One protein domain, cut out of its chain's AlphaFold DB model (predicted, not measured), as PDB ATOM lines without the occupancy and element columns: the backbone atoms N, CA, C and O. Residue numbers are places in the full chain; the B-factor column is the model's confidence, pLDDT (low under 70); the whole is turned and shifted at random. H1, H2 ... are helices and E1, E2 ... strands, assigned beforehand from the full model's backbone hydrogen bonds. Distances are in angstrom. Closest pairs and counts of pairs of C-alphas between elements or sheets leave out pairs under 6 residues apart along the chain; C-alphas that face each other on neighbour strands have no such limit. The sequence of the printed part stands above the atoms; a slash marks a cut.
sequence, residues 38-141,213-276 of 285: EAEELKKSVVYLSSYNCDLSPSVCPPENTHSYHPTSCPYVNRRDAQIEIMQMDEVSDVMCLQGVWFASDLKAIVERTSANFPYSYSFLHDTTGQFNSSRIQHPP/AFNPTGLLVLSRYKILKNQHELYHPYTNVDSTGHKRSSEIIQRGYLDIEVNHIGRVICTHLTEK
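This is residues 38 to 141 and 213 to 276 of the 285 residues of an uncharacterized protein of Crassostrea gigas (UniProt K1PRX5). Two sheets lie face to face as a sandwich, the four strands E1, E2, E4 and E3 against the three strands E5, E6 and E7, and H3 covers the other face of the four-stranded sheet with H2 at its side. Near the first printed residue, 39 to 44 stick out. The printed part has 168 residues, under half in named elements, in the order H1 E1 H2 E2 H3 E3 H4 E4 E5 E6 E7. The class is mixed, helices and strands; the sheet E1 E2 E4 E3 is mixed, E5 E6 E7 all antiparallel. The whole is compact, with a radius of gyration of the C-alphas of 17.4 A and spans of 47 by 46 by 37 A.

Start at H1, residues 38 to 41, which is on neither sheet. Next find E1, residues 49 to 53, H2, residues 76 to 89, and E2, residues 95 to 99: a strand-helix-strand unit, two parallel neighbour strands with a helix between, its crossover right-handed. N 50 and O 95 are 3.0 A apart, within hydrogen-bond range. H3, residues 104 to 114, touches H2, the closest C-alphas being those of Gln 88 and Thr 114, 5.2 A apart; they run the same way at a shallow tilt of 33 degrees, only just short of steep. E2, H3 and E3, residues 120 to 123, make a split unit, with E4, residues 220 to 223, between the two strands and a right-handed crossover. E4 is antiparallel to both, with N 96 and O 222 at 2.8 A and N 122 and O 221 at 3.0 A. H3 is on this sheet at a height of 10.0 A, over E4 and E3, along the strands at 15 degrees to E4 on the local plane; H2 only grazes the sheet with residues 83 to 87. H4, residues 134 to 137, is on neither sheet. E5, residues 227 to 234, E6, residues 252 to 262, and E7, residues 266 to 276, form a meander of two hairpins, each strand the antiparallel neighbour of the one before: N 231 and O 259 are 2.9 A apart, N 260 and O 268 2.9 A. Between the sheets, the closest C-alphas of E2 and E7 are those of Cys 97 and Cys 270, 5.5 A apart. In H2 and H3 every O i to N i+4 pair is within hydrogen-bond range; H1 and H4 are too short for one.

Find C-alpha 38 at (57.755, -53.767, -60.005), where H1 begins. H2 runs 20.1 A from first to last C-alpha, H3 15.0 A, E5 20.2 A. E6, 27.5 A long, bends by 61 degrees at residue 255. E7, 31.7 A long, ends at C-alpha 276, (43.811, -36.249, -25.903).

The C-alphas farthest apart, those of Glu 41 and Pro 140, are 53.1 A apart. Residues 142 to 212 are not printed; C-alphas 141 and 213 stand 7.4 A apart across the cut. The links E1 to H2 and E5 to E6 are long. Mean pLDDT of the printed part is 77.2, with 45 residues under 70, among them 56 to 74 and 236 to 255.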
ATOM      1  N   GLU A  38      56.549 -53.239 -60.663       74.31
ATOM      2  CA  GLU A  38      57.755 -53.767 -60.005       74.31
ATOM      3  C   GLU A  38      57.448 -55.037 -59.196       74.31
ATOM      4  O   GLU A  38      58.231 -55.990 -59.148       74.31
ATOM      5  N   ALA A  39      56.280 -55.099 -58.562       65.88
ATOM      6  CA  ALA A  39      55.903 -56.280 -57.806       65.88
ATOM      7  C   ALA A  39      55.527 -57.485 -58.670       65.88
ATOM      8  O   ALA A  39      55.833 -58.623 -58.287       65.88
ATOM      9  N   GLU A  40      54.891 -57.243 -59.818       69.88
ATOM     10  CA  GLU A  40      54.620 -58.275 -60.817       69.88
ATOM     11  C   GLU A  40      55.929 -58.883 -61.337       69.88
ATOM     12  O   GLU A  40      56.057 -60.112 -61.384       69.88
ATOM     13  N   GLU A  41      56.944 -58.055 -61.609       73.12
ATOM     14  CA  GLU A  41      58.285 -58.525 -61.982       73.12
ATOM     15  C   GLU A  41      58.932 -59.380 -60.883       73.12
ATOM     16  O   GLU A  41      59.554 -60.413 -61.157       73.12
ATOM     17  N   LEU A  42      58.737 -59.001 -59.618       75.25
ATOM     18  CA  LEU A  42      59.286 -59.714 -58.464       75.25
ATOM     19  C   LEU A  42      58.458 -60.935 -58.028       75.25
ATOM     20  O   LEU A  42      58.850 -61.611 -57.071       75.25
ATOM     21  N   LYS A  43      57.337 -61.242 -58.703       74.62
ATOM     22  CA  LYS A  43      56.364 -62.283 -58.307       74.62
ATOM     23  C   LYS A  43      55.923 -62.159 -56.844       74.62
ATOM     24  O   LYS A  43      55.694 -63.165 -56.166       74.62
ATOM     25  N   LYS A  44      55.839 -60.930 -56.338       74.56
ATOM     26  CA  LYS A  44      55.376 -60.647 -54.979       74.56
ATOM     27  C   LYS A  44      53.899 -60.285 -55.025       74.56
ATOM     28  O   LYS A  44      53.465 -59.531 -55.885       74.56
ATOM     29  N   SER A  45      53.124 -60.800 -54.077       72.50
ATOM     30  CA  SER A  45      51.774 -60.296 -53.836       72.50
ATOM     31  C   SER A  45      51.869 -58.911 -53.196       72.50
ATOM     32  O   SER A  45      52.456 -58.788 -52.118       72.50
ATOM     33  N   VAL A  46      51.290 -57.895 -53.834       79.19
ATOM     34  CA  VAL A  46      51.108 -56.562 -53.241       79.19
ATOM     35  C   VAL A  46      49.671 -56.415 -52.804       79.19
ATOM     36  O   VAL A  46      48.760 -56.882 -53.483       79.19
ATOM     37  N   VAL A  47      49.506 -55.781 -51.650       83.31
ATOM     38  CA  VAL A  47      48.214 -55.395 -51.107       83.31
ATOM     39  C   VAL A  47      48.254 -53.900 -50.851       83.31
ATOM     40  O   VAL A  47      49.149 -53.421 -50.152       83.31
ATOM     41  N   TYR A  48      47.271 -53.180 -51.373       86.06
ATOM     42  CA  TYR A  48      47.099 -51.754 -51.128       86.06
ATOM     43  C   TYR A  48      46.056 -51.535 -50.034       86.06
ATOM     44  O   TYR A  48      44.898 -51.938 -50.156       86.06
ATOM     45  N   LEU A  49      46.481 -50.892 -48.947       87.38
ATOM     46  CA  LEU A  49      45.633 -50.556 -47.809       87.38
ATOM     47  C   LEU A  49      45.507 -49.040 -47.710       87.38
ATOM     48  O   LEU A  49      46.517 -48.350 -47.575       87.38
ATOM     49  N   SER A  50      44.273 -48.546 -47.704       86.69
ATOM     50  CA  SER A  50      43.989 -47.127 -47.487       86.69
ATOM     51  C   SER A  50      43.300 -46.901 -46.149       86.69
ATOM     52  O   SER A  50      42.458 -47.688 -45.720       86.69
ATOM     53  N   SER A  51      43.656 -45.807 -45.481       86.50
ATOM     54  CA  SER A  51      42.991 -45.322 -44.270       86.50
ATOM     55  C   SER A  51      42.453 -43.928 -44.546       86.50
ATOM     56  O   SER A  51      43.198 -43.079 -45.031       86.50
ATOM     57  N   TYR A  52      41.180 -43.694 -44.241       83.75
ATOM     58  CA  TYR A  52      40.514 -42.445 -44.584       83.75
ATOM     59  C   TYR A  52      39.582 -41.963 -43.471       83.75
ATOM     60  O   TYR A  52      38.593 -42.627 -43.154       83.75
ATOM     61  N   ASN A  53      39.858 -40.786 -42.907       82.62
ATOM     62  CA  ASN A  53      38.930 -40.129 -41.993       82.62
ATOM     63  C   ASN A  53      37.878 -39.371 -42.809       82.62
ATOM     64  O   ASN A  53      38.182 -38.369 -43.451       82.62
ATOM     65  N   CYS A  54      36.641 -39.865 -42.800       78.12
ATOM     66  CA  CYS A  54      35.566 -39.294 -43.607       78.12
ATOM     67  C   CYS A  54      34.996 -38.010 -43.002       78.12
ATOM     68  O   CYS A  54      34.329 -37.254 -43.708       78.12
ATOM     69  N   ASP A  55      35.201 -37.816 -41.694       72.44
ATOM     70  CA  ASP A  55      34.657 -36.706 -40.918       72.44
ATOM     71  C   ASP A  55      33.174 -36.409 -41.245       72.44
ATOM     72  O   ASP A  55      32.722 -35.273 -41.451       72.44
ATOM     73  N   LEU A  56      32.376 -37.483 -41.331       68.56
ATOM     74  CA  LEU A  56      30.940 -37.427 -41.622       68.56
ATOM     75  C   LEU A  56      30.147 -37.109 -40.361       68.56
ATOM     76  O   LEU A  56      29.129 -37.724 -40.053       68.56
ATOM     77  N   SER A  57      30.613 -36.110 -39.620       64.06
ATOM     78  CA  SER A  57      29.816 -35.501 -38.579       64.06
ATOM     79  C   SER A  57      29.035 -34.325 -39.168       64.06
ATOM     80  O   SER A  57      29.644 -33.475 -39.823       64.06
ATOM     81  N   PRO A  58      27.710 -34.216 -38.941       55.88
ATOM     82  CA  PRO A  58      26.899 -33.082 -39.397       55.88
ATOM     83  C   PRO A  58      27.422 -31.714 -38.944       55.88
ATOM     84  O   PRO A  58      27.023 -30.700 -39.508       55.88
ATOM     85  N   SER A  59      28.291 -31.697 -37.932       53.06
ATOM     86  CA  SER A  59      28.905 -30.506 -37.357       53.06
ATOM     87  C   SER A  59      30.141 -29.987 -38.072       53.06
ATOM     88  O   SER A  59      30.416 -28.804 -37.986       53.06
ATOM     89  N   VAL A  60      30.932 -30.818 -38.750       56.88
ATOM     90  CA  VAL A  60      32.228 -30.311 -39.223       56.88
ATOM     91  C   VAL A  60      32.064 -29.604 -40.565       56.88
ATOM     92  O   VAL A  60      31.396 -30.101 -41.464       56.88
ATOM     93  N   CYS A  61      32.648 -28.421 -40.720       52.25
ATOM     94  CA  CYS A  61      32.904 -27.832 -42.030       52.25
ATOM     95  C   CYS A  61      34.419 -27.687 -42.159       52.25
ATOM     96  O   CYS A  61      35.021 -27.035 -41.301       52.25
ATOM     97  N   PRO A  62      35.053 -28.282 -43.186       45.31
ATOM     98  CA  PRO A  62      36.461 -28.042 -43.417       45.31
ATOM     99  C   PRO A  62      36.670 -26.547 -43.700       45.31
ATOM    100  O   PRO A  62      35.827 -25.918 -44.350       45.31
ATOM    101  N   PRO A  63      37.766 -25.960 -43.199       44.12
ATOM    102  CA  PRO A  63      38.087 -24.570 -43.465       44.12
ATOM    103  C   PRO A  63      38.308 -24.369 -44.970       44.12
ATOM    104  O   PRO A  63      39.004 -25.158 -45.605       44.12
ATOM    105  N   GLU A  64      37.734 -23.307 -45.545       41.94
ATOM    106  CA  GLU A  64      37.829 -22.999 -46.988       41.94
ATOM    107  C   GLU A  64      39.285 -22.925 -47.479       41.94
ATOM    108  O   GLU A  64      39.595 -23.283 -48.614       41.94
ATOM    109  N   ASN A  65      40.189 -22.517 -46.584       42.56
ATOM    110  CA  ASN A  65      41.619 -22.381 -46.815       42.56
ATOM    111  C   ASN A  65      42.358 -22.947 -45.590       42.56
ATOM    112  O   ASN A  65      41.874 -22.784 -44.470       42.56
ATOM    113  N   THR A  66      43.587 -23.452 -45.747       47.59
ATOM    114  CA  THR A  66      44.479 -23.894 -44.640       47.59
ATOM    115  C   THR A  66      44.737 -22.835 -43.549       47.59
ATOM    116  O   THR A  66      45.372 -23.124 -42.538       47.59
ATOM    117  N   HIS A  67      44.251 -21.604 -43.739       38.41
ATOM    118  CA  HIS A  67      44.412 -20.457 -42.847       38.41
ATOM    119  C   HIS A  67      43.098 -19.879 -42.285       38.41
ATOM    120  O   HIS A  67      43.155 -18.898 -41.548       38.41
ATOM    121  N   SER A  68      41.922 -20.435 -42.605       40.22
ATOM    122  CA  SER A  68      40.627 -19.874 -42.177       40.22
ATOM    123  C   SER A  68      39.778 -20.892 -41.421       40.22
ATOM    124  O   SER A  68      38.973 -21.581 -42.028       40.22
ATOM    125  N   TYR A  69      39.874 -20.923 -40.089       41.75
ATOM    126  CA  TYR A  69      39.028 -21.734 -39.187       41.75
ATOM    127  C   TYR A  69      37.541 -21.316 -39.147       41.75
ATOM    128  O   TYR A  69      36.803 -21.742 -38.258       41.75
ATOM    129  N   HIS A  70      37.084 -20.454 -40.057       37.25
ATOM    130  CA  HIS A  70      35.677 -20.081 -40.124       37.25
ATOM    131  C   HIS A  70      34.904 -21.110 -40.957       37.25
ATOM    132  O   HIS A  70      35.207 -21.260 -42.142       37.25
ATOM    133  N   PRO A  71      33.905 -21.798 -40.375       43.31
ATOM    134  CA  PRO A  71      33.058 -22.708 -41.125       43.31
ATOM    135  C   PRO A  71      32.202 -21.886 -42.090       43.31
ATOM    136  O   PRO A  71      31.271 -21.190 -41.677       43.31
ATOM    137  N   THR A  72      32.516 -21.933 -43.384       47.94
ATOM    138  CA  THR A  72      31.530 -21.578 -44.403       47.94
ATOM    139  C   THR A  72      30.527 -22.720 -44.524       47.94
ATOM    140  O   THR A  72      30.824 -23.878 -44.228       47.94
ATOM    141  N   SER A  73      29.288 -22.384 -44.880       54.56
ATOM    142  CA  SER A  73      28.176 -23.326 -44.971       54.56
ATOM    143  C   SER A  73      28.450 -24.381 -46.047       54.56
ATOM    144  O   SER A  73      28.077 -24.196 -47.205       54.56
ATOM    145  N   CYS A  74      29.086 -25.491 -45.682       59.00
ATOM    146  CA  CYS A  74      29.159 -26.668 -46.529       59.00
ATOM    147  C   CYS A  74      27.998 -27.589 -46.139       59.00
ATOM    148  O   CYS A  74      28.002 -28.131 -45.029       59.00
ATOM    149  N   PRO A  75      26.969 -27.767 -46.989       70.75
ATOM    150  CA  PRO A  75      25.884 -28.681 -46.671       70.75
ATOM    151  C   PRO A  75      26.465 -30.077 -46.438       70.75
ATOM    152  O   PRO A  75      27.130 -30.621 -47.315       70.75
ATOM    153  N   TYR A  76      26.207 -30.665 -45.268       72.38
ATOM    154  CA  TYR A  76      26.680 -32.005 -44.896       72.38
ATOM    155  C   TYR A  76      26.423 -33.058 -45.989       72.38
ATOM    156  O   TYR A  76      27.278 -33.900 -46.245       72.38
ATOM    157  N   VAL A  77      25.293 -32.951 -46.697       78.06
ATOM    158  CA  VAL A  77      24.961 -33.810 -47.845       78.06
ATOM    159  C   VAL A  77      26.019 -33.719 -48.950       78.06
ATOM    160  O   VAL A  77      26.476 -34.751 -49.425       78.06
ATOM    161  N   ASN A  78      26.471 -32.513 -49.302       81.56
ATOM    162  CA  ASN A  78      27.480 -32.314 -50.343       81.56
ATOM    163  C   ASN A  78      28.835 -32.890 -49.919       81.56
ATOM    164  O   ASN A  78      29.494 -33.536 -50.728       81.56
ATOM    165  N   ARG A  79      29.237 -32.699 -48.650       79.94
ATOM    166  CA  ARG A  79      30.472 -33.308 -48.126       79.94
ATOM    167  C   ARG A  79      30.391 -34.821 -48.184       79.94
ATOM    168  O   ARG A  79      31.273 -35.448 -48.751       79.94
ATOM    169  N   ARG A  80      29.314 -35.399 -47.650       84.62
ATOM    170  CA  ARG A  80      29.091 -36.843 -47.677       84.62
ATOM    171  C   ARG A  80      29.163 -37.389 -49.098       84.62
ATOM    172  O   ARG A  80      29.844 -38.381 -49.333       84.62
ATOM    173  N   ASP A  81      28.487 -36.745 -50.041       88.12
ATOM    174  CA  ASP A  81      28.418 -37.242 -51.410       88.12
ATOM    175  C   ASP A  81      29.768 -37.132 -52.139       88.12
ATOM    176  O   ASP A  81      30.108 -38.065 -52.868       88.12
ATOM    177  N   ALA A  82      30.548 -36.072 -51.887       86.44
ATOM    178  CA  ALA A  82      31.914 -35.922 -52.394       86.44
ATOM    179  C   ALA A  82      32.877 -36.951 -51.780       86.44
ATOM    180  O   ALA A  82      33.701 -37.531 -52.483       86.44
ATOM    181  N   GLN A  83      32.737 -37.238 -50.481       87.62
ATOM    182  CA  GLN A  83      33.536 -38.268 -49.819       87.62
ATOM    183  C   GLN A  83      33.279 -39.654 -50.406       87.62
ATOM    184  O   GLN A  83      34.210 -40.404 -50.696       87.62
ATOM    185  N   ILE A  84      32.008 -39.980 -50.644       91.44
ATOM    186  CA  ILE A  84      31.636 -41.235 -51.294       91.44
ATOM    187  C   ILE A  84      32.187 -41.291 -52.723       91.44
ATOM    188  O   ILE A  84      32.642 -42.346 -53.147       91.44
ATOM    189  N   GLU A  85      32.174 -40.183 -53.465       89.75
ATOM    190  CA  GLU A  85      32.726 -40.132 -54.823       89.75
ATOM    191  C   GLU A  85      34.226 -40.466 -54.852       89.75
ATOM    192  O   GLU A  85      34.642 -41.282 -55.672       89.75
ATOM    193  N   ILE A  86      35.015 -39.950 -53.902       88.31
ATOM    194  CA  ILE A  86      36.437 -40.312 -53.755       88.31
ATOM    195  C   ILE A  86      36.592 -41.825 -53.538       88.31
ATOM    196  O   ILE A  86      37.403 -42.464 -54.202       88.31
ATOM    197  N   MET A  87      35.777 -42.419 -52.661       91.44
ATOM    198  CA  MET A  87      35.804 -43.867 -52.406       91.44
ATOM    199  C   MET A  87      35.383 -44.682 -53.637       91.44
ATOM    200  O   MET A  87      35.889 -45.779 -53.859       91.44
ATOM    201  N   GLN A  88      34.445 -44.167 -54.437       91.56
ATOM    202  CA  GLN A  88      34.007 -44.799 -55.681       91.56
ATOM    203  C   GLN A  88      35.097 -44.754 -56.754       91.56
ATOM    204  O   GLN A  88      35.225 -45.713 -57.505       91.56
ATOM    205  N   MET A  89      35.862 -43.666 -56.833       89.56
ATOM    206  CA  MET A  89      36.926 -43.485 -57.826       89.56
ATOM    207  C   MET A  89      38.241 -44.179 -57.455       89.56
ATOM    208  O   MET A  89      39.151 -44.235 -58.278       89.56
ATOM    209  N   ASP A  90      38.369 -44.707 -56.240       88.50
ATOM    210  CA  ASP A  90      39.546 -45.476 -55.868       88.50
ATOM    211  C   ASP A  90      39.570 -46.819 -56.611       88.50
ATOM    212  O   ASP A  90      38.724 -47.701 -56.421       88.50
ATOM    213  N   GLU A  91      40.577 -46.971 -57.465       88.00
ATOM    214  CA  GLU A  91      40.849 -48.188 -58.238       88.00
ATOM    215  C   GLU A  91      42.040 -48.985 -57.684       88.00
ATOM    216  O   GLU A  91      42.294 -50.110 -58.114       88.00
ATOM    217  N   VAL A  92      42.766 -48.409 -56.722       88.31
ATOM    218  CA  VAL A  92      44.068 -48.913 -56.267       88.31
ATOM    219  C   VAL A  92      43.931 -49.751 -55.005       88.31
ATOM    220  O   VAL A  92      44.561 -50.798 -54.896       88.31
ATOM    221  N   SER A  93      43.113 -49.314 -54.051       92.19
ATOM    222  CA  SER A  93      43.042 -49.923 -52.729       92.19
ATOM    223  C   SER A  93      42.335 -51.271 -52.790       92.19
ATOM    224  O   SER A  93      41.235 -51.390 -53.330       92.19
ATOM    225  N   ASP A  94      42.932 -52.292 -52.186       94.31
ATOM    226  CA  ASP A  94      42.310 -53.604 -52.013       94.31
ATOM    227  C   ASP A  94      41.363 -53.622 -50.804       94.31
ATOM    228  O   ASP A  94      40.315 -54.279 -50.824       94.31
ATOM    229  N   VAL A  95      41.732 -52.880 -49.754       95.12
ATOM    230  CA  VAL A  95      40.949 -52.678 -48.530       95.12
ATOM    231  C   VAL A  95      41.047 -51.214 -48.104       95.12
ATOM    232  O   VAL A  95      42.132 -50.631 -48.096       95.12
ATOM    233  N   MET A  96      39.919 -50.634 -47.694       95.44
ATOM    234  CA  MET A  96      39.853 -49.318 -47.064       95.44
ATOM    235  C   MET A  96      39.347 -49.417 -45.629       95.44
ATOM    236  O   MET A  96      38.295 -50.007 -45.375       95.44
ATOM    237  N   CYS A  97      40.059 -48.772 -44.710       95.00
ATOM    238  CA  CYS A  97      39.624 -48.495 -43.348       95.00
ATOM    239  C   CYS A  97      39.096 -47.058 -43.271       95.00
ATOM    240  O   CYS A  97      39.873 -46.105 -43.292       95.00
ATOM    241  N   LEU A  98      37.783 -46.895 -43.164       93.19
ATOM    242  CA  LEU A  98      37.142 -45.592 -43.027       93.19
ATOM    243  C   LEU A  98      36.913 -45.267 -41.548       93.19
ATOM    244  O   LEU A  98      36.334 -46.087 -40.832       93.19
ATOM    245  N   GLN A  99      37.330 -44.082 -41.098       89.88
ATOM    246  CA  GLN A  99      36.974 -43.500 -39.798       89.88
ATOM    247  C   GLN A  99      35.888 -42.424 -39.951       89.88
ATOM    248  O   GLN A  99      35.646 -41.911 -41.044       89.88
ATOM    249  N   GLY A 100      35.227 -42.074 -38.846       83.25
ATOM    250  CA  GLY A 100      34.229 -41.003 -38.811       83.25
ATOM    251  C   GLY A 100      32.883 -41.358 -39.453       83.25
ATOM    252  O   GLY A 100      32.139 -40.459 -39.836       83.25
ATOM    253  N   VAL A 101      32.556 -42.650 -39.590       87.94
ATOM    254  CA  VAL A 101      31.276 -43.126 -40.145       87.94
ATOM    255  C   VAL A 101      30.328 -43.483 -39.001       87.94
ATOM    256  O   VAL A 101      30.291 -44.624 -38.542       87.94
ATOM    257  N   TRP A 102      29.583 -42.494 -38.511       83.25
ATOM    258  CA  TRP A 102      28.847 -42.591 -37.243       83.25
ATOM    259  C   TRP A 102      27.421 -43.114 -37.362       83.25
ATOM    260  O   TRP A 102      26.924 -43.769 -36.447       83.25
ATOM    261  N   PHE A 103      26.745 -42.829 -38.471       82.44
ATOM    262  CA  PHE A 103      25.323 -43.111 -38.619       82.44
ATOM    263  C   PHE A 103      25.077 -44.183 -39.675       82.44
ATOM    264  O   PHE A 103      25.718 -44.207 -40.727       82.44
ATOM    265  N   ALA A 104      24.084 -45.042 -39.435       84.44
ATOM    266  CA  ALA A 104      23.682 -46.058 -40.404       84.44
ATOM    267  C   ALA A 104      23.282 -45.484 -41.763       84.44
ATOM    268  O   ALA A 104      23.459 -46.161 -42.770       84.44
ATOM    269  N   SER A 105      22.746 -44.262 -41.812       84.50
ATOM    270  CA  SER A 105      22.419 -43.597 -43.074       84.50
ATOM    271  C   SER A 105      23.653 -43.365 -43.940       84.50
ATOM    272  O   SER A 105      23.596 -43.609 -45.142       84.50
ATOM    273  N   ASP A 106      24.761 -42.938 -43.335       87.31
ATOM    274  CA  ASP A 106      26.017 -42.689 -44.046       87.31
ATOM    275  C   ASP A 106      26.663 -43.992 -44.464       87.31
ATOM    276  O   ASP A 106      27.025 -44.163 -45.621       87.31
ATOM    277  N   LEU A 107      26.718 -44.947 -43.539       91.06
ATOM    278  CA  LEU A 107      27.206 -46.288 -43.811       91.06
ATOM    279  C   LEU A 107      26.440 -46.920 -44.977       91.06
ATOM    280  O   LEU A 107      27.064 -47.412 -45.912       91.06
ATOM    281  N   LYS A 108      25.101 -46.868 -44.960       91.12
ATOM    282  CA  LYS A 108      24.259 -47.394 -46.039       91.12
ATOM    283  C   LYS A 108      24.589 -46.719 -47.368       91.12
ATOM    284  O   LYS A 108      24.802 -47.413 -48.354       91.12
ATOM    285  N   ALA A 109      24.665 -45.387 -47.377       92.19
ATOM    286  CA  ALA A 109      24.975 -44.626 -48.579       92.19
ATOM    287  C   ALA A 109      26.363 -44.968 -49.142       92.19
ATOM    288  O   ALA A 109      26.490 -45.139 -50.353       92.19
ATOM    289  N   ILE A 110      27.379 -45.106 -48.278       93.75
ATOM    290  CA  ILE A 110      28.729 -45.532 -48.666       93.75
ATOM    291  C   ILE A 110      28.662 -46.937 -49.270       93.75
ATOM    292  O   ILE A 110      28.998 -47.101 -50.437       93.75
ATOM    293  N   VAL A 111      28.159 -47.928 -48.522       94.12
ATOM    294  CA  VAL A 111      28.136 -49.340 -48.945       94.12
ATOM    295  C   VAL A 111      27.386 -49.526 -50.262       94.12
ATOM    296  O   VAL A 111      27.886 -50.204 -51.156       94.12
ATOM    297  N   GLU A 112      26.212 -48.911 -50.422       94.12
ATOM    298  CA  GLU A 112      25.431 -49.013 -51.658       94.12
ATOM    299  C   GLU A 112      26.202 -48.444 -52.855       94.12
ATOM    300  O   GLU A 112      26.290 -49.091 -53.902       94.12
ATOM    301  N   ARG A 113      26.811 -47.265 -52.696       94.88
ATOM    302  CA  ARG A 113      27.490 -46.552 -53.783       94.88
ATOM    303  C   ARG A 113      28.867 -47.122 -54.119       94.88
ATOM    304  O   ARG A 113      29.264 -47.058 -55.281       94.88
ATOM    305  N   THR A 114      29.585 -47.701 -53.160       94.38
ATOM    306  CA  THR A 114      30.917 -48.285 -53.386       94.38
ATOM    307  C   THR A 114      30.874 -49.771 -53.738       94.38
ATOM    308  O   THR A 114      31.905 -50.320 -54.118       94.38
ATOM    309  N   SER A 115      29.710 -50.428 -53.653       93.88
ATOM    310  CA  SER A 115      29.549 -51.883 -53.832       93.88
ATOM    311  C   SER A 115      30.092 -52.449 -55.151       93.88
ATOM    312  O   SER A 115      30.526 -53.598 -55.185       93.88
ATOM    313  N   ALA A 116      30.104 -51.654 -56.226       93.81
ATOM    314  CA  ALA A 116      30.657 -52.069 -57.515       93.81
ATOM    315  C   ALA A 116      32.172 -52.337 -57.446       93.81
ATOM    316  O   ALA A 116      32.655 -53.286 -58.059       93.81
ATOM    317  N   ASN A 117      32.900 -51.528 -56.669       94.25
ATOM    318  CA  ASN A 117      34.353 -51.629 -56.511       94.25
ATOM    319  C   ASN A 117      34.744 -52.397 -55.244       94.25
ATOM    320  O   ASN A 117      35.727 -53.133 -55.255       94.25
ATOM    321  N   PHE A 118      33.941 -52.273 -54.190       94.56
ATOM    322  CA  PHE A 118      34.124 -52.902 -52.887       94.56
ATOM    323  C   PHE A 118      32.870 -53.707 -52.508       94.56
ATOM    324  O   PHE A 118      32.047 -53.238 -51.718       94.56
ATOM    325  N   PRO A 119      32.690 -54.915 -53.069       94.06
ATOM    326  CA  PRO A 119      31.491 -55.726 -52.853       94.06
ATOM    327  C   PRO A 119      31.371 -56.289 -51.432       94.06
ATOM    328  O   PRO A 119      30.304 -56.778 -51.059       94.06
ATOM    329  N   TYR A 120      32.438 -56.240 -50.632       95.31
ATOM    330  CA  TYR A 120      32.430 -56.681 -49.242       95.31
ATOM    331  C   TYR A 120      32.651 -55.494 -48.319       95.31
ATOM    332  O   TYR A 120      33.511 -54.650 -48.558       95.31
ATOM    333  N   SER A 121      31.897 -55.445 -47.228       95.38
ATOM    334  CA  SER A 121      32.063 -54.404 -46.220       95.38
ATOM    335  C   SER A 121      31.765 -54.934 -44.830       95.38
ATOM    336  O   SER A 121      31.091 -55.948 -44.684       95.38
ATOM    337  N   TYR A 122      32.274 -54.262 -43.803       95.19
ATOM    338  CA  TYR A 122      31.999 -54.628 -42.417       95.19
ATOM    339  C   TYR A 122      32.021 -53.409 -41.500       95.19
ATOM    340  O   TYR A 122      32.868 -52.529 -41.645       95.19
ATOM    341  N   SER A 123      31.116 -53.379 -40.526       93.88
ATOM    342  CA  SER A 123      31.136 -52.415 -39.425       93.88
ATOM    343  C   SER A 123      30.522 -53.032 -38.166       93.88
ATOM    344  O   SER A 123      30.105 -54.191 -38.153       93.88
ATOM    345  N   PHE A 124      30.382 -52.238 -37.105       89.31
ATOM    346  CA  PHE A 124      29.576 -52.644 -35.958       89.31
ATOM    347  C   PHE A 124      28.098 -52.893 -36.319       89.31
ATOM    348  O   PHE A 124      27.441 -53.721 -35.696       89.31
ATOM    349  N   LEU A 125      27.538 -52.188 -37.302       89.31
ATOM    350  CA  LEU A 125      26.097 -52.193 -37.570       89.31
ATOM    351  C   LEU A 125      25.634 -53.256 -38.572       89.31
ATOM    352  O   LEU A 125      24.439 -53.554 -38.620       89.31
ATOM    353  N   HIS A 126      26.541 -53.842 -39.351       88.19
ATOM    354  CA  HIS A 126      26.197 -54.803 -40.400       88.19
ATOM    355  C   HIS A 126      27.244 -55.904 -40.541       88.19
ATOM    356  O   HIS A 126      28.406 -55.738 -40.170       88.19
ATOM    357  N   ASP A 127      26.812 -57.049 -41.059       84.75
ATOM    358  CA  ASP A 127      27.698 -58.176 -41.335       84.75
ATOM    359  C   ASP A 127      28.406 -58.049 -42.694       84.75
ATOM    360  O   ASP A 127      28.233 -57.086 -43.436       84.75
ATOM    361  N   THR A 128      29.202 -59.054 -43.056       79.31
ATOM    362  CA  THR A 128      30.007 -59.044 -44.288       79.31
ATOM    363  C   THR A 128      29.199 -59.074 -45.587       79.31
ATOM    364  O   THR A 128      29.781 -58.933 -46.663       79.31
ATOM    365  N   THR A 129      27.878 -59.258 -45.508       73.50
ATOM    366  CA  THR A 129      26.960 -59.252 -46.655       73.50
ATOM    367  C   THR A 129      26.340 -57.880 -46.915       73.50
ATOM    368  O   THR A 129      25.554 -57.738 -47.849       73.50
ATOM    369  N   GLY A 130      26.659 -56.868 -46.098       72.38
ATOM    370  CA  GLY A 130      25.968 -55.577 -46.153       72.38
ATOM    371  C   GLY A 130      24.655 -55.566 -45.365       72.38
ATOM    372  O   GLY A 130      23.998 -54.528 -45.292       72.38
ATOM    373  N   GLN A 131      24.248 -56.698 -44.774       81.00
ATOM    374  CA  GLN A 131      22.990 -56.783 -44.048       81.00
ATOM    375  C   GLN A 131      23.122 -56.202 -42.648       81.00
ATOM    376  O   GLN A 131      23.897 -56.630 -41.792       81.00
ATOM    377  N   PHE A 132      22.304 -55.189 -42.442       81.88
ATOM    378  CA  PHE A 132      22.113 -54.484 -41.198       81.88
ATOM    379  C   PHE A 132      21.579 -55.412 -40.101       81.88
ATOM    380  O   PHE A 132      20.550 -56.071 -40.262       81.88
ATOM    381  N   ASN A 133      22.261 -55.438 -38.956       79.25
ATOM    382  CA  ASN A 133      21.849 -56.243 -37.815       79.25
ATOM    383  C   ASN A 133      20.662 -55.573 -37.106       79.25
ATOM    384  O   ASN A 133      20.835 -54.591 -36.384       79.25
ATOM    385  N   SER A 134      19.461 -56.129 -37.274       72.31
ATOM    386  CA  SER A 134      18.221 -55.578 -36.713       72.31
ATOM    387  C   SER A 134      18.287 -55.337 -35.201       72.31
ATOM    388  O   SER A 134      17.765 -54.329 -34.729       72.31
ATOM    389  N   SER A 135      18.989 -56.192 -34.449       70.88
ATOM    390  CA  SER A 135      19.151 -56.032 -32.994       70.88
ATOM    391  C   SER A 135      19.961 -54.790 -32.602       70.88
ATOM    392  O   SER A 135      19.759 -54.244 -31.523       70.88
ATOM    393  N   ARG A 136      20.846 -54.308 -33.485       71.31
ATOM    394  CA  ARG A 136      21.708 -53.135 -33.253       71.31
ATOM    395  C   ARG A 136      21.099 -51.828 -33.760       71.31
ATOM    396  O   ARG A 136      21.639 -50.761 -33.503       71.31
ATOM    397  N   ILE A 137      19.993 -51.909 -34.501       71.06
ATOM    398  CA  ILE A 137      19.416 -50.780 -35.247       71.06
ATOM    399  C   ILE A 137      18.114 -50.280 -34.633       71.06
ATOM    400  O   ILE A 137      17.716 -49.143 -34.859       71.06
ATOM    401  N   GLN A 138      17.443 -51.124 -33.852       66.25
ATOM    402  CA  GLN A 138      16.113 -50.833 -33.317       66.25
ATOM    403  C   GLN A 138      16.123 -50.086 -31.979       66.25
ATOM    404  O   GLN A 138      15.057 -49.717 -31.489       66.25
ATOM    405  N   HIS A 139      17.295 -49.834 -31.392       71.38
ATOM    406  CA  HIS A 139      17.407 -49.214 -30.075       71.38
ATOM    407  C   HIS A 139      18.180 -47.894 -30.135       71.38
ATOM    408  O   HIS A 139      19.131 -47.783 -30.910       71.38
ATOM    409  N   PRO A 140      17.779 -46.885 -29.339       80.19
ATOM    410  CA  PRO A 140      18.583 -45.685 -29.171       80.19
ATOM    411  C   PRO A 140      19.959 -46.051 -28.578       80.19
ATOM    412  O   PRO A 140      20.046 -46.996 -27.789       80.19
ATOM    413  N   PRO A 141      21.024 -45.302 -28.918       81.81
ATOM    414  CA  PRO A 141      22.369 -45.526 -28.380       81.81
ATOM    415  C   PRO A 141      22.441 -45.541 -26.849       81.81
ATOM    416  O   PRO A 141      23.256 -46.261 -26.280       81.81
ATOM    417  N   ALA A 213      20.483 -46.168 -35.566       76.81
ATOM    418  CA  ALA A 213      21.598 -47.080 -35.616       76.81
ATOM    419  C   ALA A 213      22.896 -46.264 -35.658       76.81
ATOM    420  O   ALA A 213      23.255 -45.680 -36.685       76.81
ATOM    421  N   PHE A 214      23.542 -46.190 -34.501       82.62
ATOM    422  CA  PHE A 214      24.816 -45.523 -34.291       82.62
ATOM    423  C   PHE A 214      25.941 -46.548 -34.372       82.62
ATOM    424  O   PHE A 214      25.829 -47.647 -33.834       82.62
ATOM    425  N   ASN A 215      27.018 -46.191 -35.058       85.69
ATOM    426  CA  ASN A 215      28.218 -46.997 -35.197       85.69
ATOM    427  C   ASN A 215      29.245 -46.539 -34.148       85.69
ATOM    428  O   ASN A 215      29.992 -45.597 -34.414       85.69
ATOM    429  N   PRO A 216      29.306 -47.163 -32.957       79.19
ATOM    430  CA  PRO A 216      30.138 -46.687 -31.854       79.19
ATOM    431  C   PRO A 216      31.640 -46.762 -32.123       79.19
ATOM    432  O   PRO A 216      32.395 -45.985 -31.545       79.19
ATOM    433  N   THR A 217      32.087 -47.637 -33.030       84.94
ATOM    434  CA  THR A 217      33.487 -47.638 -33.474       84.94
ATOM    435  C   THR A 217      33.788 -46.452 -34.396       84.94
ATOM    436  O   THR A 217      34.943 -46.059 -34.529       84.94
ATOM    437  N   GLY A 218      32.777 -45.896 -35.072       86.25
ATOM    438  CA  GLY A 218      32.951 -44.953 -36.179       86.25
ATOM    439  C   GLY A 218      33.714 -45.542 -37.367       86.25
ATOM    440  O   GLY A 218      34.165 -44.784 -38.221       86.25
ATOM    441  N   LEU A 219      33.899 -46.867 -37.397       91.75
ATOM    442  CA  LEU A 219      34.707 -47.568 -38.386       91.75
ATOM    443  C   LEU A 219      33.839 -48.285 -39.415       91.75
ATOM    444  O   LEU A 219      32.839 -48.918 -39.065       91.75
ATOM    445  N   LEU A 220      34.279 -48.246 -40.667       94.56
ATOM    446  CA  LEU A 220      33.738 -49.031 -41.769       94.56
ATOM    447  C   LEU A 220      34.899 -49.595 -42.586       94.56
ATOM    448  O   LEU A 220      35.785 -48.857 -43.002       94.56
ATOM    449  N   VAL A 221      34.889 -50.901 -42.830       95.75
ATOM    450  CA  VAL A 221      35.801 -51.532 -43.786       95.75
ATOM    451  C   VAL A 221      35.087 -51.701 -45.116       95.75
ATOM    452  O   VAL A 221      33.979 -52.236 -45.145       95.75
ATOM    453  N   LEU A 222      35.749 -51.308 -46.200       95.75
ATOM    454  CA  LEU A 222      35.407 -51.677 -47.571       95.75
ATOM    455  C   LEU A 222      36.501 -52.596 -48.124       95.75
ATOM    456  O   LEU A 222      37.682 -52.347 -47.901       95.75
ATOM    457  N   SER A 223      36.133 -53.671 -48.816       95.31
ATOM    458  CA  SER A 223      37.085 -54.659 -49.330       95.31
ATOM    459  C   SER A 223      36.675 -55.180 -50.702       95.31
ATOM    460  O   SER A 223      35.509 -55.511 -50.941       95.31
ATOM    461  N   ARG A 224      37.661 -55.305 -51.598       95.25
ATOM    462  CA  ARG A 224      37.492 -55.972 -52.898       95.25
ATOM    463  C   ARG A 224      37.343 -57.482 -52.750       95.25
ATOM    464  O   ARG A 224      36.652 -58.129 -53.534       95.25
ATOM    465  N   TYR A 225      37.958 -58.041 -51.711       95.25
ATOM    466  CA  TYR A 225      37.979 -59.476 -51.451       95.25
ATOM    467  C   TYR A 225      37.093 -59.855 -50.269       95.25
ATOM    468  O   TYR A 225      36.822 -59.063 -49.363       95.25
ATOM    469  N   LYS A 226      36.652 -61.114 -50.269       95.44
ATOM    470  CA  LYS A 226      35.740 -61.646 -49.259       95.44
ATOM    471  C   LYS A 226      36.334 -61.539 -47.856       95.44
ATOM    472  O   LYS A 226      37.434 -62.027 -47.605       95.44
ATOM    473  N   ILE A 227      35.553 -60.988 -46.931       94.19
ATOM    474  CA  ILE A 227      35.866 -60.990 -45.501       94.19
ATOM    475  C   ILE A 227      35.467 -62.356 -44.923       94.19
ATOM    476  O   ILE A 227      34.298 -62.745 -44.954       94.19
ATOM    477  N   LEU A 228      36.458 -63.106 -44.442       92.81
ATOM    478  CA  LEU A 228      36.339 -64.472 -43.929       92.81
ATOM    479  C   LEU A 228      35.965 -64.498 -42.447       92.81
ATOM    480  O   LEU A 228      35.142 -65.312 -42.031       92.81
ATOM    481  N   LYS A 229      36.571 -63.607 -41.659       92.06
ATOM    482  CA  LYS A 229      36.304 -63.434 -40.228       92.06
ATOM    483  C   LYS A 229      36.242 -61.956 -39.897       92.06
ATOM    484  O   LYS A 229      36.872 -61.144 -40.570       92.06
ATOM    485  N   ASN A 230      35.474 -61.622 -38.873       90.06
ATOM    486  CA  ASN A 230      35.344 -60.263 -38.385       90.06
ATOM    487  C   ASN A 230      35.069 -60.268 -36.884       90.06
ATOM    488  O   ASN A 230      34.358 -61.134 -36.374       90.06
ATOM    489  N   GLN A 231      35.636 -59.289 -36.199       89.88
ATOM    490  CA  GLN A 231      35.325 -58.951 -34.824       89.88
ATOM    491  C   GLN A 231      35.558 -57.455 -34.611       89.88
ATOM    492  O   GLN A 231      36.235 -56.792 -35.401       89.88
ATOM    493  N   HIS A 232      34.982 -56.925 -33.542       86.62
ATOM    494  CA  HIS A 232      35.178 -55.544 -33.136       86.62
ATOM    495  C   HIS A 232      35.322 -55.468 -31.624       86.62
ATOM    496  O   HIS A 232      34.770 -56.293 -30.896       86.62
ATOM    497  N   GLU A 233      36.012 -54.433 -31.169       83.62
ATOM    498  CA  GLU A 233      36.113 -54.090 -29.756       83.62
ATOM    499  C   GLU A 233      35.811 -52.605 -29.591       83.62
ATOM    500  O   GLU A 233      36.197 -51.784 -30.430       83.62
ATOM    501  N   LEU A 234      35.101 -52.279 -28.515       74.88
ATOM    502  CA  LEU A 234      34.850 -50.917 -28.071       74.88
ATOM    503  C   LEU A 234      35.661 -50.674 -26.809       74.88
ATOM    504  O   LEU A 234      35.731 -51.532 -25.932       74.88
ATOM    505  N   TYR A 235      36.245 -49.491 -26.717       71.56
ATOM    506  CA  TYR A 235      36.984 -49.067 -25.546       71.56
ATOM    507  C   TYR A 235      36.184 -48.014 -24.797       71.56
ATOM    508  O   TYR A 235      35.727 -47.021 -25.367       71.56
ATOM    509  N   HIS A 236      36.047 -48.219 -23.493       64.56
ATOM    510  CA  HIS A 236      35.384 -47.260 -22.636       64.56
ATOM    511  C   HIS A 236      36.327 -46.062 -22.387       64.56
ATOM    512  O   HIS A 236      37.433 -46.243 -21.869       64.56
ATOM    513  N   PRO A 237      35.933 -44.813 -22.702       59.09
ATOM    514  CA  PRO A 237      36.841 -43.659 -22.639       59.09
ATOM    515  C   PRO A 237      37.348 -43.369 -21.217       59.09
ATOM    516  O   PRO A 237      38.422 -42.804 -21.030       59.09
ATOM    517  N   TYR A 238      36.601 -43.810 -20.201       57.34
ATOM    518  CA  TYR A 238      36.952 -43.642 -18.789       57.34
ATOM    519  C   TYR A 238      37.626 -44.855 -18.127       57.34
ATOM    520  O   TYR A 238      37.983 -44.765 -16.945       57.34
ATOM    521  N   THR A 239      37.826 -45.977 -18.834       55.78
ATOM    522  CA  THR A 239      38.642 -47.079 -18.301       55.78
ATOM    523  C   THR A 239      40.111 -46.720 -18.441       55.78
ATOM    524  O   THR A 239      40.757 -46.978 -19.450       55.78
ATOM    525  N   ASN A 240      40.657 -46.137 -17.377       50.44
ATOM    526  CA  ASN A 240      42.083 -45.855 -17.268       50.44
ATOM    527  C   ASN A 240      42.902 -47.116 -16.996       50.44
ATOM    528  O   ASN A 240      44.043 -46.967 -16.604       50.44
ATOM    529  N   VAL A 241      42.353 -48.327 -17.099       52.88
ATOM    530  CA  VAL A 241      43.030 -49.567 -16.712       52.88
ATOM    531  C   VAL A 241      42.838 -50.573 -17.834       52.88
ATOM    532  O   VAL A 241      41.702 -50.884 -18.183       52.88
ATOM    533  N   ASP A 242      43.930 -51.030 -18.441       53.47
ATOM    534  CA  ASP A 242      43.847 -52.097 -19.436       53.47
ATOM    535  C   ASP A 242      43.528 -53.457 -18.786       53.47
ATOM    536  O   ASP A 242      43.501 -53.602 -17.562       53.47
ATOM    537  N   SER A 243      43.314 -54.484 -19.608       47.94
ATOM    538  CA  SER A 243      43.052 -55.859 -19.159       47.94
ATOM    539  C   SER A 243      44.170 -56.470 -18.299       47.94
ATOM    540  O   SER A 243      43.980 -57.538 -17.721       47.94
ATOM    541  N   THR A 244      45.321 -55.801 -18.186       52.34
ATOM    542  CA  THR A 244      46.470 -56.213 -17.371       52.34
ATOM    543  C   THR A 244      46.628 -55.398 -16.085       52.34
ATOM    544  O   THR A 244      47.565 -55.631 -15.324       52.34
ATOM    545  N   GLY A 245      45.711 -54.470 -15.797       51.78
ATOM    546  CA  GLY A 245      45.758 -53.655 -14.584       51.78
ATOM    547  C   GLY A 245      46.638 -52.407 -14.697       51.78
ATOM    548  O   GLY A 245      46.783 -51.681 -13.709       51.78
ATOM    549  N   HIS A 246      47.216 -52.115 -15.867       48.81
ATOM    550  CA  HIS A 246      48.061 -50.937 -16.037       48.81
ATOM    551  C   HIS A 246      47.220 -49.688 -16.245       48.81
ATOM    552  O   HIS A 246      46.322 -49.655 -17.091       48.81
ATOM    553  N   LYS A 247      47.551 -48.630 -15.490       49.25
ATOM    554  CA  LYS A 247      46.923 -47.331 -15.688       49.25
ATOM    555  C   LYS A 247      47.332 -46.762 -17.048       49.25
ATOM    556  O   LYS A 247      48.474 -46.337 -17.198       49.25
ATOM    557  N   ARG A 248      46.422 -46.726 -18.025       50.84
ATOM    558  CA  ARG A 248      46.641 -46.034 -19.300       50.84
ATOM    559  C   ARG A 248      46.699 -44.531 -19.029       50.84
ATOM    560  O   ARG A 248      45.675 -43.874 -18.884       50.84
ATOM    561  N   SER A 249      47.903 -43.976 -18.952       44.88
ATOM    562  CA  SER A 249      48.119 -42.568 -19.273       44.88
ATOM    563  C   SER A 249      48.193 -42.481 -20.790       44.88
ATOM    564  O   SER A 249      49.278 -42.591 -21.353       44.88
ATOM    565  N   SER A 250      47.066 -42.396 -21.483       43.38
ATOM    566  CA  SER A 250      47.148 -42.218 -22.927       43.38
ATOM    567  C   SER A 250      46.480 -40.920 -23.329       43.38
ATOM    568  O   SER A 250      45.266 -40.755 -23.285       43.38
ATOM    569  N   GLU A 251      47.342 -40.012 -23.772       44.00
ATOM    570  CA  GLU A 251      47.092 -38.872 -24.657       44.00
ATOM    571  C   GLU A 251      46.408 -39.300 -25.978       44.00
ATOM    572  O   GLU A 251      46.222 -38.500 -26.878       44.00
ATOM    573  N   ILE A 252      46.025 -40.574 -26.113       47.28
ATOM    574  CA  ILE A 252      45.287 -41.161 -27.222       47.28
ATOM    575  C   ILE A 252      44.297 -42.160 -26.618       47.28
ATOM    576  O   ILE A 252      44.692 -43.164 -26.017       47.28
ATOM    577  N   ILE A 253      43.006 -41.895 -26.753       56.94
ATOM    578  CA  ILE A 253      41.942 -42.806 -26.345       56.94
ATOM    579  C   ILE A 253      41.578 -43.621 -27.578       56.94
ATOM    580  O   ILE A 253      41.022 -43.113 -28.551       56.94
ATOM    581  N   GLN A 254      41.933 -44.905 -27.554       56.06
ATOM    582  CA  GLN A 254      41.395 -45.855 -28.522       56.06
ATOM    583  C   GLN A 254      39.874 -45.862 -28.344       56.06
ATOM    584  O   GLN A 254      39.423 -45.990 -27.211       56.06
ATOM    585  N   ARG A 255      39.090 -45.696 -29.416       69.50
ATOM    586  CA  ARG A 255      37.615 -45.786 -29.368       69.50
ATOM    587  C   ARG A 255      37.132 -47.190 -29.682       69.50
ATOM    588  O   ARG A 255      36.252 -47.730 -29.023       69.50
ATOM    589  N   GLY A 256      37.761 -47.793 -30.678       78.94
ATOM    590  CA  GLY A 256      37.525 -49.172 -31.045       78.94
ATOM    591  C   GLY A 256      38.416 -49.597 -32.193       78.94
ATOM    592  O   GLY A 256      39.123 -48.784 -32.802       78.94
ATOM    593  N   TYR A 257      38.368 -50.885 -32.492       88.19
ATOM    594  CA  TYR A 257      38.976 -51.434 -33.692       88.19
ATOM    595  C   TYR A 257      38.044 -52.440 -34.360       88.19
ATOM    596  O   TYR A 257      37.172 -53.027 -33.718       88.19
ATOM    597  N   LEU A 258      38.250 -52.628 -35.660       88.88
ATOM    598  CA  LEU A 258      37.728 -53.751 -36.426       88.88
ATOM    599  C   LEU A 258      38.914 -54.645 -36.778       88.88
ATOM    600  O   LEU A 258      39.895 -54.168 -37.346       88.88
ATOM    601  N   ASP A 259      38.830 -55.922 -36.432       92.12
ATOM    602  CA  ASP A 259      39.830 -56.933 -36.771       92.12
ATOM    603  C   ASP A 259      39.173 -57.952 -37.690       92.12
ATOM    604  O   ASP A 259      38.213 -58.636 -37.320       92.12
ATOM    605  N   ILE A 260      39.647 -57.981 -38.928       93.44
ATOM    606  CA  ILE A 260      39.060 -58.769 -39.999       93.44
ATOM    607  C   ILE A 260      40.117 -59.636 -40.670       93.44
ATOM    608  O   ILE A 260      41.291 -59.286 -40.754       93.44
ATOM    609  N   GLU A 261      39.682 -60.773 -41.199       95.06
ATOM    610  CA  GLU A 261      40.498 -61.630 -42.053       95.06
ATOM    611  C   GLU A 261      39.958 -61.542 -43.476       95.06
ATOM    612  O   GLU A 261      38.814 -61.922 -43.729       95.06
ATOM    613  N   VAL A 262      40.760 -61.022 -44.400       94.62
ATOM    614  CA  VAL A 262      40.386 -60.812 -45.799       94.62
ATOM    615  C   VAL A 262      41.059 -61.864 -46.672       94.62
ATOM    616  O   VAL A 262      42.256 -62.128 -46.554       94.62
ATOM    617  N   ASN A 263      40.283 -62.483 -47.560       93.56
ATOM    618  CA  ASN A 263      40.785 -63.516 -48.458       93.56
ATOM    619  C   ASN A 263      41.956 -62.993 -49.314       93.56
ATOM    620  O   ASN A 263      41.877 -61.892 -49.846       93.56
ATOM    621  N   HIS A 264      43.022 -63.789 -49.444       88.88
ATOM    622  CA  HIS A 264      44.280 -63.462 -50.144       88.88
ATOM    623  C   HIS A 264      45.119 -62.301 -49.577       88.88
ATOM    624  O   HIS A 264      46.236 -62.100 -50.042       88.88
ATOM    625  N   ILE A 265      44.634 -61.598 -48.551       91.62
ATOM    626  CA  ILE A 265      45.347 -60.495 -47.889       91.62
ATOM    627  C   ILE A 265      45.815 -60.904 -46.490       91.62
ATOM    628  O   ILE A 265      46.942 -60.620 -46.094       91.62
ATOM    629  N   GLY A 266      44.964 -61.608 -45.744       92.38
ATOM    630  CA  GLY A 266      45.205 -61.965 -44.352       92.38
ATOM    631  C   GLY A 266      44.527 -61.000 -43.383       92.38
ATOM    632  O   GLY A 266      43.437 -60.490 -43.647       92.38
ATOM    633  N   ARG A 267      45.136 -60.809 -42.212       94.25
ATOM    634  CA  ARG A 267      44.548 -60.039 -41.111       94.25
ATOM    635  C   ARG A 267      44.726 -58.535 -41.333       94.25
ATOM    636  O   ARG A 267      45.853 -58.078 -41.498       94.25
ATOM    637  N   VAL A 268      43.634 -57.778 -41.262       91.75
ATOM    638  CA  VAL A 268      43.615 -56.311 -41.327       91.75
ATOM    639  C   VAL A 268      42.976 -55.773 -40.050       91.75
ATOM    640  O   VAL A 268      41.905 -56.226 -39.649       91.75
ATOM    641  N   ILE A 269      43.635 -54.802 -39.415       90.56
ATOM    642  CA  ILE A 269      43.137 -54.136 -38.210       90.56
ATOM    643  C   ILE A 269      42.918 -52.659 -38.533       90.56
ATOM    644  O   ILE A 269      43.876 -51.917 -38.740       90.56
ATOM    645  N   CYS A 270      41.659 -52.234 -38.551       90.44
ATOM    646  CA  CYS A 270      41.290 -50.827 -38.659       90.44
ATOM    647  C   CYS A 270      41.085 -50.270 -37.251       90.44
ATOM    648  O   CYS A 270      40.322 -50.843 -36.477       90.44
ATOM    649  N   THR A 271      41.732 -49.158 -36.914       87.19
ATOM    650  CA  THR A 271      41.596 -48.521 -35.595       87.19
ATOM    651  C   THR A 271      41.006 -47.126 -35.725       87.19
ATOM    652  O   THR A 271      41.228 -46.437 -36.723       87.19
ATOM    653  N   HIS A 272      40.243 -46.721 -34.712       82.25
ATOM    654  CA  HIS A 272      39.813 -45.343 -34.527       82.25
ATOM    655  C   HIS A 272      40.413 -44.829 -33.228       82.25
ATOM    656  O   HIS A 272      40.088 -45.307 -32.135       82.25
ATOM    657  N   LEU A 273      41.328 -43.881 -33.374       70.25
ATOM    658  CA  LEU A 273      42.021 -43.234 -32.278       70.25
ATOM    659  C   LEU A 273      41.487 -41.812 -32.137       70.25
ATOM    660  O   LEU A 273      41.289 -41.130 -33.137       70.25
ATOM    661  N   THR A 274      41.283 -41.376 -30.902       62.88
ATOM    662  CA  THR A 274      41.010 -39.978 -30.575       62.88
ATOM    663  C   THR A 274      42.177 -39.445 -29.770       62.88
ATOM    664  O   THR A 274      42.537 -40.029 -28.748       62.88
ATOM    665  N   GLU A 275      42.777 -38.347 -30.215       42.47
ATOM    666  CA  GLU A 275      43.826 -37.673 -29.456       42.47
ATOM    667  C   GLU A 275      43.244 -36.957 -28.226       42.47
ATOM    668  O   GLU A 275      42.135 -36.419 -28.221       42.47
ATOM    669  N   LYS A 276      44.016 -36.978 -27.146       42.62
ATOM    670  CA  LYS A 276      43.811 -36.249 -25.903       42.62
ATOM    671  C   LYS A 276      44.974 -35.265 -25.788       42.62
ATOM    672  O   LYS A 276      46.094 -35.644 -25.449       42.62
TER     673      LYS A 276